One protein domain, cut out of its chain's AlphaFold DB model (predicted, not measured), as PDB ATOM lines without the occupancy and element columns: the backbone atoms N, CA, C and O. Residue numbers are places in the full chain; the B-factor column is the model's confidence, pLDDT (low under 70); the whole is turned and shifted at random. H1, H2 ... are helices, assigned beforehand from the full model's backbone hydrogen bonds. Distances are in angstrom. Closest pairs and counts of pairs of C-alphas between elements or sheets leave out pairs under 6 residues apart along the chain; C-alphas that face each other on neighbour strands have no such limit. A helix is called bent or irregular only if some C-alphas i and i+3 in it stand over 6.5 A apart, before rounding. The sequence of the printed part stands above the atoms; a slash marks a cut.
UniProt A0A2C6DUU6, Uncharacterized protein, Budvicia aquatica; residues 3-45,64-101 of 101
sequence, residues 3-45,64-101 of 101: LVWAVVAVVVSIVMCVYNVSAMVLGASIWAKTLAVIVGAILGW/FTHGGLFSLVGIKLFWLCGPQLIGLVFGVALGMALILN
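AT A GLANCE: This is residues 3 to 45 and 64 to 101 of the 101 residues of an uncharacterized protein of Budvicia aquatica (UniProt A0A2C6DUU6). The second arm of the long bent helix H4, H4b, packs on H3 and H1; the first arm, H4a, reaches far out, touching no helix. Small H2 sits at the other end. The 81 printed residues, all helix by class, run H1, H2, H3, H4; they are loose, radius of gyration of the C-alphas 16.0 A, spanning 52 by 27 by 16 A.

IN THESE COORDINATES: Find C-alpha 69 at (63.379, 96.878, 68.570): H4, residues 69 to 99, one helix by its hydrogen bonds, is bent, C-alphas 80 and 83 being 8.5 A apart. H4a is residues 69 to 80, 16.5 A; H4b, 83 to 99, 24.8 A, ends at (61.074, 129.138, 97.975). H1 is residues 3 to 18, 23.3 A; H2, 23 to 27, 6.0 A; H3, 30 to 45, 22.3 A.

HOW THE PARTS SIT: H4b touches H3 at a shallow tilt of 29 degrees, opposite ways; look at their closest C-alphas, Gly 44 and Gly 91, 4.0 A apart. H4b touches H1, closest C-alphas Ser 13 and Val 92, 5.9 A. Each O i to N i+4 pair is within hydrogen-bond range in H1, H2, H3 and H4a, and 12 of 13 in H4b.

THE WHOLE: Residues 46 to 63 are not printed; C-alphas 45 and 64 are 31.7 A apart. No printed residue is under 70 in pLDDT.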
ATOM      1  N   LEU A   3      57.973 104.444  98.415       86.38
ATOM      2  CA  LEU A   3      59.090 104.908  99.254       86.38
ATOM      3  C   LEU A   3      60.382 105.149  98.462       86.38
ATOM      4  O   LEU A   3      61.141 106.053  98.793       86.38
ATOM      5  N   VAL A   4      60.612 104.395  97.383       92.19
ATOM      6  CA  VAL A   4      61.772 104.613  96.500       92.19
ATOM      7  C   VAL A   4      61.711 106.013  95.888       92.19
ATOM      8  O   VAL A   4      62.724 106.700  95.827       92.19
ATOM      9  N   TRP A   5      60.515 106.477  95.519       94.00
ATOM     10  CA  TRP A   5      60.323 107.818  94.970       94.00
ATOM     11  C   TRP A   5      60.603 108.934  95.976       94.00
ATOM     12  O   TRP A   5      61.045 109.997  95.559       94.00
ATOM     13  N   ALA A   6      60.416 108.697  97.278       94.31
ATOM     14  CA  ALA A   6      60.789 109.671  98.304       94.31
ATOM     15  C   ALA A   6      62.313 109.864  98.347       94.31
ATOM     16  O   ALA A   6      62.799 110.992  98.321       94.31
ATOM     17  N   VAL A   7      63.073 108.764  98.322       96.06
ATOM     18  CA  VAL A   7      64.545 108.812  98.279       96.06
ATOM     19  C   VAL A   7      65.024 109.495  96.997       96.06
ATOM     20  O   VAL A   7      65.871 110.386  97.051       96.06
ATOM     21  N   VAL A   8      64.447 109.137  95.846       96.06
ATOM     22  CA  VAL A   8      64.782 109.762  94.556       96.06
ATOM     23  C   VAL A   8      64.459 111.260  94.568       96.06
ATOM     24  O   VAL A   8      65.269 112.050  94.091       96.06
ATOM     25  N   ALA A   9      63.332 111.679  95.150       96.88
ATOM     26  CA  ALA A   9      62.952 113.089  95.223       96.88
ATOM     27  C   ALA A   9      63.925 113.915  96.075       96.88
ATOM     28  O   ALA A   9      64.260 115.037  95.692       96.88
ATOM     29  N   VAL A  10      64.427 113.356  97.182       97.12
ATOM     30  CA  VAL A  10      65.472 113.995  97.999       97.12
ATOM     31  C   VAL A  10      66.752 114.177  97.188       97.12
ATOM     32  O   VAL A  10      67.274 115.287  97.111       97.12
ATOM     33  N   VAL A  11      67.230 113.115  96.531       97.38
ATOM     34  CA  VAL A  11      68.456 113.172  95.719       97.38
ATOM     35  C   VAL A  11      68.316 114.192  94.589       97.38
ATOM     36  O   VAL A  11      69.183 115.048  94.427       97.38
ATOM     37  N   VAL A  12      67.210 114.153  93.842       97.31
ATOM     38  CA  VAL A  12      66.971 115.081  92.728       97.31
ATOM     39  C   VAL A  12      66.833 116.521  93.216       97.31
ATOM     40  O   VAL A  12      67.371 117.417  92.576       97.31
ATOM     41  N   SER A  13      66.205 116.759  94.370       96.50
ATOM     42  CA  SER A  13      66.111 118.104  94.957       96.50
ATOM     43  C   SER A  13      67.475 118.666  95.345       96.50
ATOM     44  O   SER A  13      67.761 119.828  95.064       96.50
ATOM     45  N   ILE A  14      68.344 117.844  95.940       96.31
ATOM     46  CA  ILE A  14      69.713 118.251  96.279       96.31
ATOM     47  C   ILE A  14      70.494 118.576  95.004       96.31
ATOM     48  O   ILE A  14      71.061 119.660  94.898       96.31
ATOM     49  N   VAL A  15      70.484 117.674  94.018       97.00
ATOM     50  CA  VAL A  15      71.174 117.873  92.734       97.00
ATOM     51  C   VAL A  15      70.671 119.144  92.050       97.00
ATOM     52  O   VAL A  15      71.472 119.985  91.649       97.00
ATOM     53  N   MET A  16      69.355 119.334  91.975       95.25
ATOM     54  CA  MET A  16      68.760 120.503  91.337       95.25
ATOM     55  C   MET A  16      69.116 121.803  92.059       95.25
ATOM     56  O   MET A  16      69.313 122.807  91.391       95.25
ATOM     57  N   CYS A  17      69.243 121.803  93.388       94.00
ATOM     58  CA  CYS A  17      69.672 122.979  94.147       94.00
ATOM     59  C   CYS A  17      71.173 123.279  93.962       94.00
ATOM     60  O   CYS A  17      71.550 124.437  93.787       94.00
ATOM     61  N   VAL A  18      72.026 122.247  93.975       94.19
ATOM     62  CA  VAL A  18      73.493 122.377  93.876       94.19
ATOM     63  C   VAL A  18      73.933 122.861  92.497       94.19
ATOM     64  O   VAL A  18      74.798 123.726  92.404       94.19
ATOM     65  N   TYR A  19      73.333 122.334  91.429       94.25
ATOM     66  CA  TYR A  19      73.685 122.702  90.055       94.25
ATOM     67  C   TYR A  19      72.902 123.915  89.524       94.25
ATOM     68  O   TYR A  19      72.995 124.240  88.340       94.25
ATOM     69  N   ASN A  20      72.134 124.607  90.371       90.44
ATOM     70  CA  ASN A  20      71.413 125.806  89.959       90.44
ATOM     71  C   ASN A  20      72.331 127.035  89.979       90.44
ATOM     72  O   ASN A  20      72.735 127.515  91.038       90.44
ATOM     73  N   VAL A  21      72.622 127.561  88.790       91.12
ATOM     74  CA  VAL A  21      73.492 128.731  88.580       91.12
ATOM     75  C   VAL A  21      72.733 130.062  88.525       91.12
ATOM     76  O   VAL A  21      73.318 131.094  88.204       91.12
ATOM     77  N   SER A  22      71.430 130.070  88.822       89.81
ATOM     78  CA  SER A  22      70.644 131.304  88.888       89.81
ATOM     79  C   SER A  22      71.184 132.242  89.969       89.81
ATOM     80  O   SER A  22      71.439 131.816  91.097       89.81
ATOM     81  N   ALA A  23      71.282 133.537  89.655       88.31
ATOM     82  CA  ALA A  23      71.702 134.563  90.609       88.31
ATOM     83  C   ALA A  23      70.837 134.563  91.887       88.31
ATOM     84  O   ALA A  23      71.371 134.745  92.980       88.31
ATOM     85  N   MET A  24      69.534 134.268  91.768       89.31
ATOM     86  CA  MET A  24      68.625 134.143  92.918       89.31
ATOM     87  C   MET A  24      69.021 132.995  93.843       89.31
ATOM     88  O   MET A  24      69.079 133.158  95.058       89.31
ATOM     89  N   VAL A  25      69.360 131.835  93.277       89.44
ATOM     90  CA  VAL A  25      69.749 130.668  94.074       89.44
ATOM     91  C   VAL A  25      71.146 130.854  94.656       89.44
ATOM     92  O   VAL A  25      71.384 130.442  95.789       89.44
ATOM     93  N   LEU A  26      72.072 131.485  93.934       91.38
ATOM     94  CA  LEU A  26      73.422 131.765  94.433       91.38
ATOM     95  C   LEU A  26      73.423 132.777  95.588       91.38
ATOM     96  O   LEU A  26      74.188 132.601  96.533       91.38
ATOM     97  N   GLY A  27      72.545 133.784  95.544       88.56
ATOM     98  CA  GLY A  27      72.380 134.773  96.617       88.56
ATOM     99  C   GLY A  27      71.560 134.289  97.820       88.56
ATOM    100  O   GLY A  27      71.536 134.959  98.852       88.56
ATOM    101  N   ALA A  28      70.890 133.139  97.715       92.12
ATOM    102  CA  ALA A  28      70.035 132.617  98.776       92.12
ATOM    103  C   ALA A  28      70.837 132.085  99.975       92.12
ATOM    104  O   ALA A  28      71.865 131.418  99.831       92.12
ATOM    105  N   SER A  29      70.311 132.316 101.180       93.88
ATOM    106  CA  SER A  29      70.899 131.804 102.421       93.88
ATOM    107  C   SER A  29      70.852 130.272 102.494       93.88
ATOM    108  O   SER A  29      70.019 129.615 101.864       93.88
ATOM    109  N   ILE A  30      71.718 129.682 103.325       92.38
ATOM    110  CA  ILE A  30      71.743 128.228 103.559       92.38
ATOM    111  C   ILE A  30      70.385 127.698 104.051       92.38
ATOM    112  O   ILE A  30      69.965 126.604 103.671       92.38
ATOM    113  N   TRP A  31      69.664 128.500 104.838       93.19
ATOM    114  CA  TRP A  31      68.338 128.166 105.350       93.19
ATOM    115  C   TRP A  31      67.287 128.147 104.243       93.19
ATOM    116  O   TRP A  31      66.516 127.193 104.164       93.19
ATOM    117  N   ALA A  32      67.305 129.136 103.343       93.94
ATOM    118  CA  ALA A  32      66.415 129.164 102.184       93.94
ATOM    119  C   ALA A  32      66.671 127.970 101.253       93.94
ATOM    120  O   ALA A  32      65.732 127.296 100.843       93.94
ATOM    121  N   LYS A  33      67.943 127.636 100.994       93.94
ATOM    122  CA  LYS A  33      68.324 126.453 100.201       93.94
ATOM    123  C   LYS A  33      67.853 125.149 100.844       93.94
ATOM    124  O   LYS A  33      67.295 124.296 100.163       93.94
ATOM    125  N   THR A  34      68.040 125.003 102.155       95.56
ATOM    126  CA  THR A  34      67.609 123.804 102.893       95.56
ATOM    127  C   THR A  34      66.093 123.647 102.850       95.56
ATOM    128  O   THR A  34      65.590 122.564 102.555       95.56
ATOM    129  N   LEU A  35      65.356 124.738 103.068       96.31
ATOM    130  CA  LEU A  35      63.901 124.733 102.971       96.31
ATOM    131  C   LEU A  35      63.434 124.396 101.549       96.31
ATOM    132  O   LEU A  35      62.536 123.574 101.388       96.31
ATOM    133  N   ALA A  36      64.084 124.951 100.525       96.12
ATOM    134  CA  ALA A  36      63.788 124.653  99.128       96.12
ATOM    135  C   ALA A  36      64.007 123.170  98.795       96.12
ATOM    136  O   ALA A  36      63.170 122.564  98.133       96.12
ATOM    137  N   VAL A  37      65.075 122.550  99.315       97.19
ATOM    138  CA  VAL A  37      65.320 121.104  99.180       97.19
ATOM    139  C   VAL A  37      64.232 120.277  99.854       97.19
ATOM    140  O   VAL A  37      63.761 119.312  99.256       97.19
ATOM    141  N   ILE A  38      63.794 120.652 101.057       97.69
ATOM    142  CA  ILE A  38      62.723 119.942 101.770       97.69
ATOM    143  C   ILE A  38      61.403 120.046 100.995       97.69
ATOM    144  O   ILE A  38      60.764 119.031 100.720       97.69
ATOM    145  N   VAL A  39      61.010 121.260 100.606       97.50
ATOM    146  CA  VAL A  39      59.757 121.513  99.880       97.50
ATOM    147  C   VAL A  39      59.790 120.864  98.495       97.50
ATOM    148  O   VAL A  39      58.831 120.194  98.110       97.50
ATOM    149  N   GLY A  40      60.909 120.981  97.778       97.38
ATOM    150  CA  GLY A  40      61.150 120.299  96.509       97.38
ATOM    151  C   GLY A  40      61.056 118.780  96.635       97.38
ATOM    152  O   GLY A  40      60.399 118.145  95.815       97.38
ATOM    153  N   ALA A  41      61.619 118.184  97.690       97.56
ATOM    154  CA  ALA A  41      61.565 116.739  97.895       97.56
ATOM    155  C   ALA A  41      60.141 116.253  98.196       97.56
ATOM    156  O   ALA A  41      59.713 115.236  97.651       97.56
ATOM    157  N   ILE A  42      59.385 116.993  99.014       97.56
ATOM    158  CA  ILE A  42      57.984 116.672  99.324       97.56
ATOM    159  C   ILE A  42      57.127 116.752  98.055       97.56
ATOM    160  O   ILE A  42      56.414 115.803  97.731       97.56
ATOM    161  N   LEU A  43      57.218 117.855  97.308       97.69
ATOM    162  CA  LEU A  43      56.421 118.046  96.095       97.69
ATOM    163  C   LEU A  43      56.858 117.119  94.957       97.69
ATOM    164  O   LEU A  43      56.008 116.609  94.233       97.69
ATOM    165  N   GLY A  44      58.153 116.826  94.836       97.62
ATOM    166  CA  GLY A  44      58.683 115.814  93.923       97.62
ATOM    167  C   GLY A  44      58.167 114.411  94.238       97.62
ATOM    168  O   GLY A  44      57.767 113.677  93.335       97.62
ATOM    169  N   TRP A  45      58.108 114.040  95.520       97.69
ATOM    170  CA  TRP A  45      57.534 112.765  95.947       97.69
ATOM    171  C   TRP A  45      56.036 112.676  95.635       97.69
ATOM    172  O   TRP A  45      55.591 111.678  95.062       97.69
ATOM    173  N   PHE A  64      51.015  97.538  70.286       82.94
ATOM    174  CA  PHE A  64      51.486  97.242  68.938       82.94
ATOM    175  C   PHE A  64      52.379  98.388  68.466       82.94
ATOM    176  O   PHE A  64      51.953  99.539  68.420       82.94
ATOM    177  N   THR A  65      53.632  98.086  68.128       81.75
ATOM    178  CA  THR A  65      54.567  99.070  67.573       81.75
ATOM    179  C   THR A  65      54.835  98.762  66.106       81.75
ATOM    180  O   THR A  65      55.162  97.628  65.773       81.75
ATOM    181  N   HIS A  66      54.761  99.770  65.237       77.94
ATOM    182  CA  HIS A  66      55.139  99.641  63.822       77.94
ATOM    183  C   HIS A  66      56.638  99.898  63.561       77.94
ATOM    184  O   HIS A  66      57.072  99.885  62.414       77.94
ATOM    185  N   GLY A  67      57.431 100.134  64.613       71.88
ATOM    186  CA  GLY A  67      58.887 100.291  64.547       71.88
ATOM    187  C   GLY A  67      59.647  99.034  64.989       71.88
ATOM    188  O   GLY A  67      59.066  98.095  65.533       71.88
ATOM    189  N   GLY A  68      60.964  99.024  64.754       84.81
ATOM    190  CA  GLY A  68      61.866  97.948  65.186       84.81
ATOM    191  C   GLY A  68      62.076  97.880  66.708       84.81
ATOM    192  O   GLY A  68      61.367  98.507  67.492       84.81
ATOM    193  N   LEU A  69      63.107  97.151  67.148       85.06
ATOM    194  CA  LEU A  69      63.379  96.878  68.570       85.06
ATOM    195  C   LEU A  69      63.362  98.136  69.466       85.06
ATOM    196  O   LEU A  69      62.830  98.101  70.575       85.06
ATOM    197  N   PHE A  70      63.884  99.265  68.978       84.94
ATOM    198  CA  PHE A  70      63.964 100.514  69.740       84.94
ATOM    199  C   PHE A  70      62.602 101.127  70.091       84.94
ATOM    200  O   PHE A  70      62.467 101.669  71.188       84.94
ATOM    201  N   SER A  71      61.575 101.013  69.237       86.06
ATOM    202  CA  SER A  71      60.242 101.533  69.583       86.06
ATOM    203  C   SER A  71      59.586 100.709  70.685       86.06
ATOM    204  O   SER A  71      58.924 101.256  71.564       86.06
ATOM    205  N   LEU A  72      59.818  99.393  70.673       87.62
ATOM    206  CA  LEU A  72      59.308  98.487  71.698       87.62
ATOM    207  C   LEU A  72      60.021  98.697  73.044       87.62
ATOM    208  O   LEU A  72      59.387  98.702  74.097       87.62
ATOM    209  N   VAL A  73      61.341  98.896  73.027       88.31
ATOM    210  CA  VAL A  73      62.118  99.186  74.243       88.31
ATOM    211  C   VAL A  73      61.737 100.552  74.818       88.31
ATOM    212  O   VAL A  73      61.506 100.660  76.021       88.31
ATOM    213  N   GLY A  74      61.602 101.576  73.970       87.81
ATOM    214  CA  GLY A  74      61.223 102.925  74.390       87.81
ATOM    215  C   GLY A  74      59.858 102.973  75.069       87.81
ATOM    216  O   GLY A  74      59.733 103.556  76.144       87.81
ATOM    217  N   ILE A  75      58.847 102.302  74.503       90.25
ATOM    218  CA  ILE A  75      57.506 102.304  75.100       90.25
ATOM    219  C   ILE A  75      57.477 101.544  76.429       90.25
ATOM    220  O   ILE A  75      56.867 102.011  77.389       90.25
ATOM    221  N   LYS A  76      58.213 100.430  76.537       88.12
ATOM    222  CA  LYS A  76      58.364  99.707  77.806       88.12
ATOM    223  C   LYS A  76      59.071 100.553  78.865       88.12
ATOM    224  O   LYS A  76      58.631 100.560  80.009       88.12
ATOM    225  N   LEU A  77      60.127 101.286  78.503       90.19
ATOM    226  CA  LEU A  77      60.840 102.192  79.413       90.19
ATOM    227  C   LEU A  77      59.969 103.371  79.857       90.19
ATOM    228  O   LEU A  77      59.914 103.675  81.049       90.19
ATOM    229  N   PHE A  78      59.250 104.004  78.927       92.25
ATOM    230  CA  PHE A  78      58.321 105.087  79.246       92.25
ATOM    231  C   PHE A  78      57.283 104.627  80.266       92.25
ATOM    232  O   PHE A  78      57.053 105.286  81.274       92.25
ATOM    233  N   TRP A  79      56.701 103.455  80.062       92.75
ATOM    234  CA  TRP A  79      55.713 102.928  80.985       92.75
ATOM    235  C   TRP A  79      56.304 102.343  82.270       92.75
ATOM    236  O   TRP A  79      55.592 102.217  83.266       92.75
ATOM    237  N   LEU A  80      57.602 102.038  82.301       90.38
ATOM    238  CA  LEU A  80      58.291 101.600  83.512       90.38
ATOM    239  C   LEU A  80      58.406 102.729  84.547       90.38
ATOM    240  O   LEU A  80      58.218 102.474  85.738       90.38
ATOM    241  N   CYS A  81      58.724 103.956  84.125       92.00
ATOM    242  CA  CYS A  81      58.976 105.067  85.054       92.00
ATOM    243  C   CYS A  81      58.726 106.483  84.505       92.00
ATOM    244  O   CYS A  81      58.900 107.449  85.243       92.00
ATOM    245  N   GLY A  82      58.327 106.645  83.245       94.19
ATOM    246  CA  GLY A  82      58.190 107.938  82.568       94.19
ATOM    247  C   GLY A  82      57.252 108.915  83.280       94.19
ATOM    248  O   GLY A  82      57.720 109.969  83.709       94.19
ATOM    249  N   PRO A  83      55.959 108.588  83.478       95.94
ATOM    250  CA  PRO A  83      55.026 109.466  84.185       95.94
ATOM    251  C   PRO A  83      55.504 109.871  85.587       95.94
ATOM    252  O   PRO A  83      55.340 111.020  85.993       95.94
ATOM    253  N   GLN A  84      56.132 108.947  86.320       95.88
ATOM    254  CA  GLN A  84      56.685 109.196  87.652       95.88
ATOM    255  C   GLN A  84      57.860 110.171  87.600       95.88
ATOM    256  O   GLN A  84      57.911 111.094  88.406       95.88
ATOM    257  N   LEU A  85      58.784 109.986  86.653       96.12
ATOM    258  CA  LEU A  85      59.939 110.866  86.469       96.12
ATOM    259  C   LEU A  85      59.511 112.279  86.067       96.12
ATOM    260  O   LEU A  85      60.053 113.246  86.595       96.12
ATOM    261  N   ILE A  86      58.513 112.402  85.189       96.56
ATOM    262  CA  ILE A  86      57.940 113.697  84.803       96.56
ATOM    263  C   ILE A  86      57.356 114.387  86.039       96.56
ATOM    264  O   ILE A  86      57.748 115.508  86.359       96.56
ATOM    265  N   GLY A  87      56.474 113.705  86.777       96.69
ATOM    266  CA  GLY A  87      55.875 114.253  87.994       96.69
ATOM    267  C   GLY A  87      56.913 114.637  89.052       96.69
ATOM    268  O   GLY A  87      56.792 115.690  89.673       96.69
ATOM    269  N   LEU A  88      57.963 113.830  89.213       97.62
ATOM    270  CA  LEU A  88      59.071 114.102  90.125       97.62
ATOM    271  C   LEU A  88      59.803 115.396  89.759       97.62
ATOM    272  O   LEU A  88      59.936 116.275  90.603       97.62
ATOM    273  N   VAL A  89      60.254 115.530  88.510       97.44
ATOM    274  CA  VAL A  89      61.016 116.706  88.062       97.44
ATOM    275  C   VAL A  89      60.173 117.975  88.164       97.44
ATOM    276  O   VAL A  89      60.651 118.973  88.701       97.44
ATOM    277  N   PHE A  90      58.911 117.937  87.725       97.62
ATOM    278  CA  PHE A  90      58.007 119.082  87.854       97.62
ATOM    279  C   PHE A  90      57.735 119.446  89.316       97.62
ATOM    280  O   PHE A  90      57.779 120.623  89.664       97.62
ATOM    281  N   GLY A  91      57.494 118.456  90.179       97.06
ATOM    282  CA  GLY A  91      57.257 118.682  91.603       97.06
ATOM    283  C   GLY A  91      58.464 119.303  92.308       97.06
ATOM    284  O   GLY A  91      58.306 120.278  93.042       97.06
ATOM    285  N   VAL A  92      59.674 118.799  92.036       97.62
ATOM    286  CA  VAL A  92      60.918 119.371  92.576       97.62
ATOM    287  C   VAL A  92      61.118 120.798  92.075       97.62
ATOM    288  O   VAL A  92      61.348 121.696  92.882       97.62
ATOM    289  N   ALA A  93      60.998 121.028  90.765       95.88
ATOM    290  CA  ALA A  93      61.185 122.347  90.168       95.88
ATOM    291  C   ALA A  93      60.207 123.378  90.746       95.88
ATOM    292  O   ALA A  93      60.613 124.483  91.105       95.88
ATOM    293  N   LEU A  94      58.936 122.998  90.890       96.62
ATOM    294  CA  LEU A  94      57.903 123.848  91.469       96.62
ATOM    295  C   LEU A  94      58.175 124.139  92.949       96.62
ATOM    296  O   LEU A  94      58.072 125.288  93.368       96.62
ATOM    297  N   GLY A  95      58.578 123.138  93.735       95.38
ATOM    298  CA  GLY A  95      58.930 123.347  95.142       95.38
ATOM    299  C   GLY A  95      60.149 124.237  95.347       95.38
ATOM    300  O   GLY A  95      60.157 125.059  96.261       95.38
ATOM    301  N   MET A  96      61.143 124.126  94.467       93.81
ATOM    302  CA  MET A  96      62.297 125.022  94.458       93.81
ATOM    303  C   MET A  96      61.888 126.445  94.108       93.81
ATOM    304  O   MET A  96      62.280 127.363  94.820       93.81
ATOM    305  N   ALA A  97      61.078 126.622  93.060       93.38
ATOM    306  CA  ALA A  97      60.579 127.931  92.660       93.38
ATOM    307  C   ALA A  97      59.833 128.597  93.820       93.38
ATOM    308  O   ALA A  97      60.203 129.685  94.224       93.38
ATOM    309  N   LEU A  98      58.883 127.913  94.467       94.50
ATOM    310  CA  LEU A  98      58.104 128.471  95.586       94.50
ATOM    311  C   LEU A  98      58.944 129.103  96.713       94.50
ATOM    312  O   LEU A  98      58.451 130.007  97.385       94.50
ATOM    313  N   ILE A  99      60.175 128.633  96.929       94.44
ATOM    314  CA  ILE A  99      61.074 129.138  97.975       94.44
ATOM    315  C   ILE A  99      62.164 130.067  97.421       94.44
ATOM    316  O   ILE A  99      62.550 131.017  98.097       94.44
ATOM    317  N   LEU A 100      62.680 129.788  96.223       89.69
ATOM    318  CA  LEU A 100      63.822 130.466  95.596       89.69
ATOM    319  C   LEU A 100      63.388 131.257  94.347       89.69
ATOM    320  O   LEU A 100      63.974 131.092  93.273       89.69
ATOM    321  N   ASN A 101      62.347 132.073  94.509       81.50
ATOM    322  CA  ASN A 101      61.847 133.033  93.515       81.50
ATOM    323  C   ASN A 101      62.447 134.431  93.688       81.50
ATOM    324  O   ASN A 101      62.995 134.724  94.775       81.50
TER     325      ASN A 101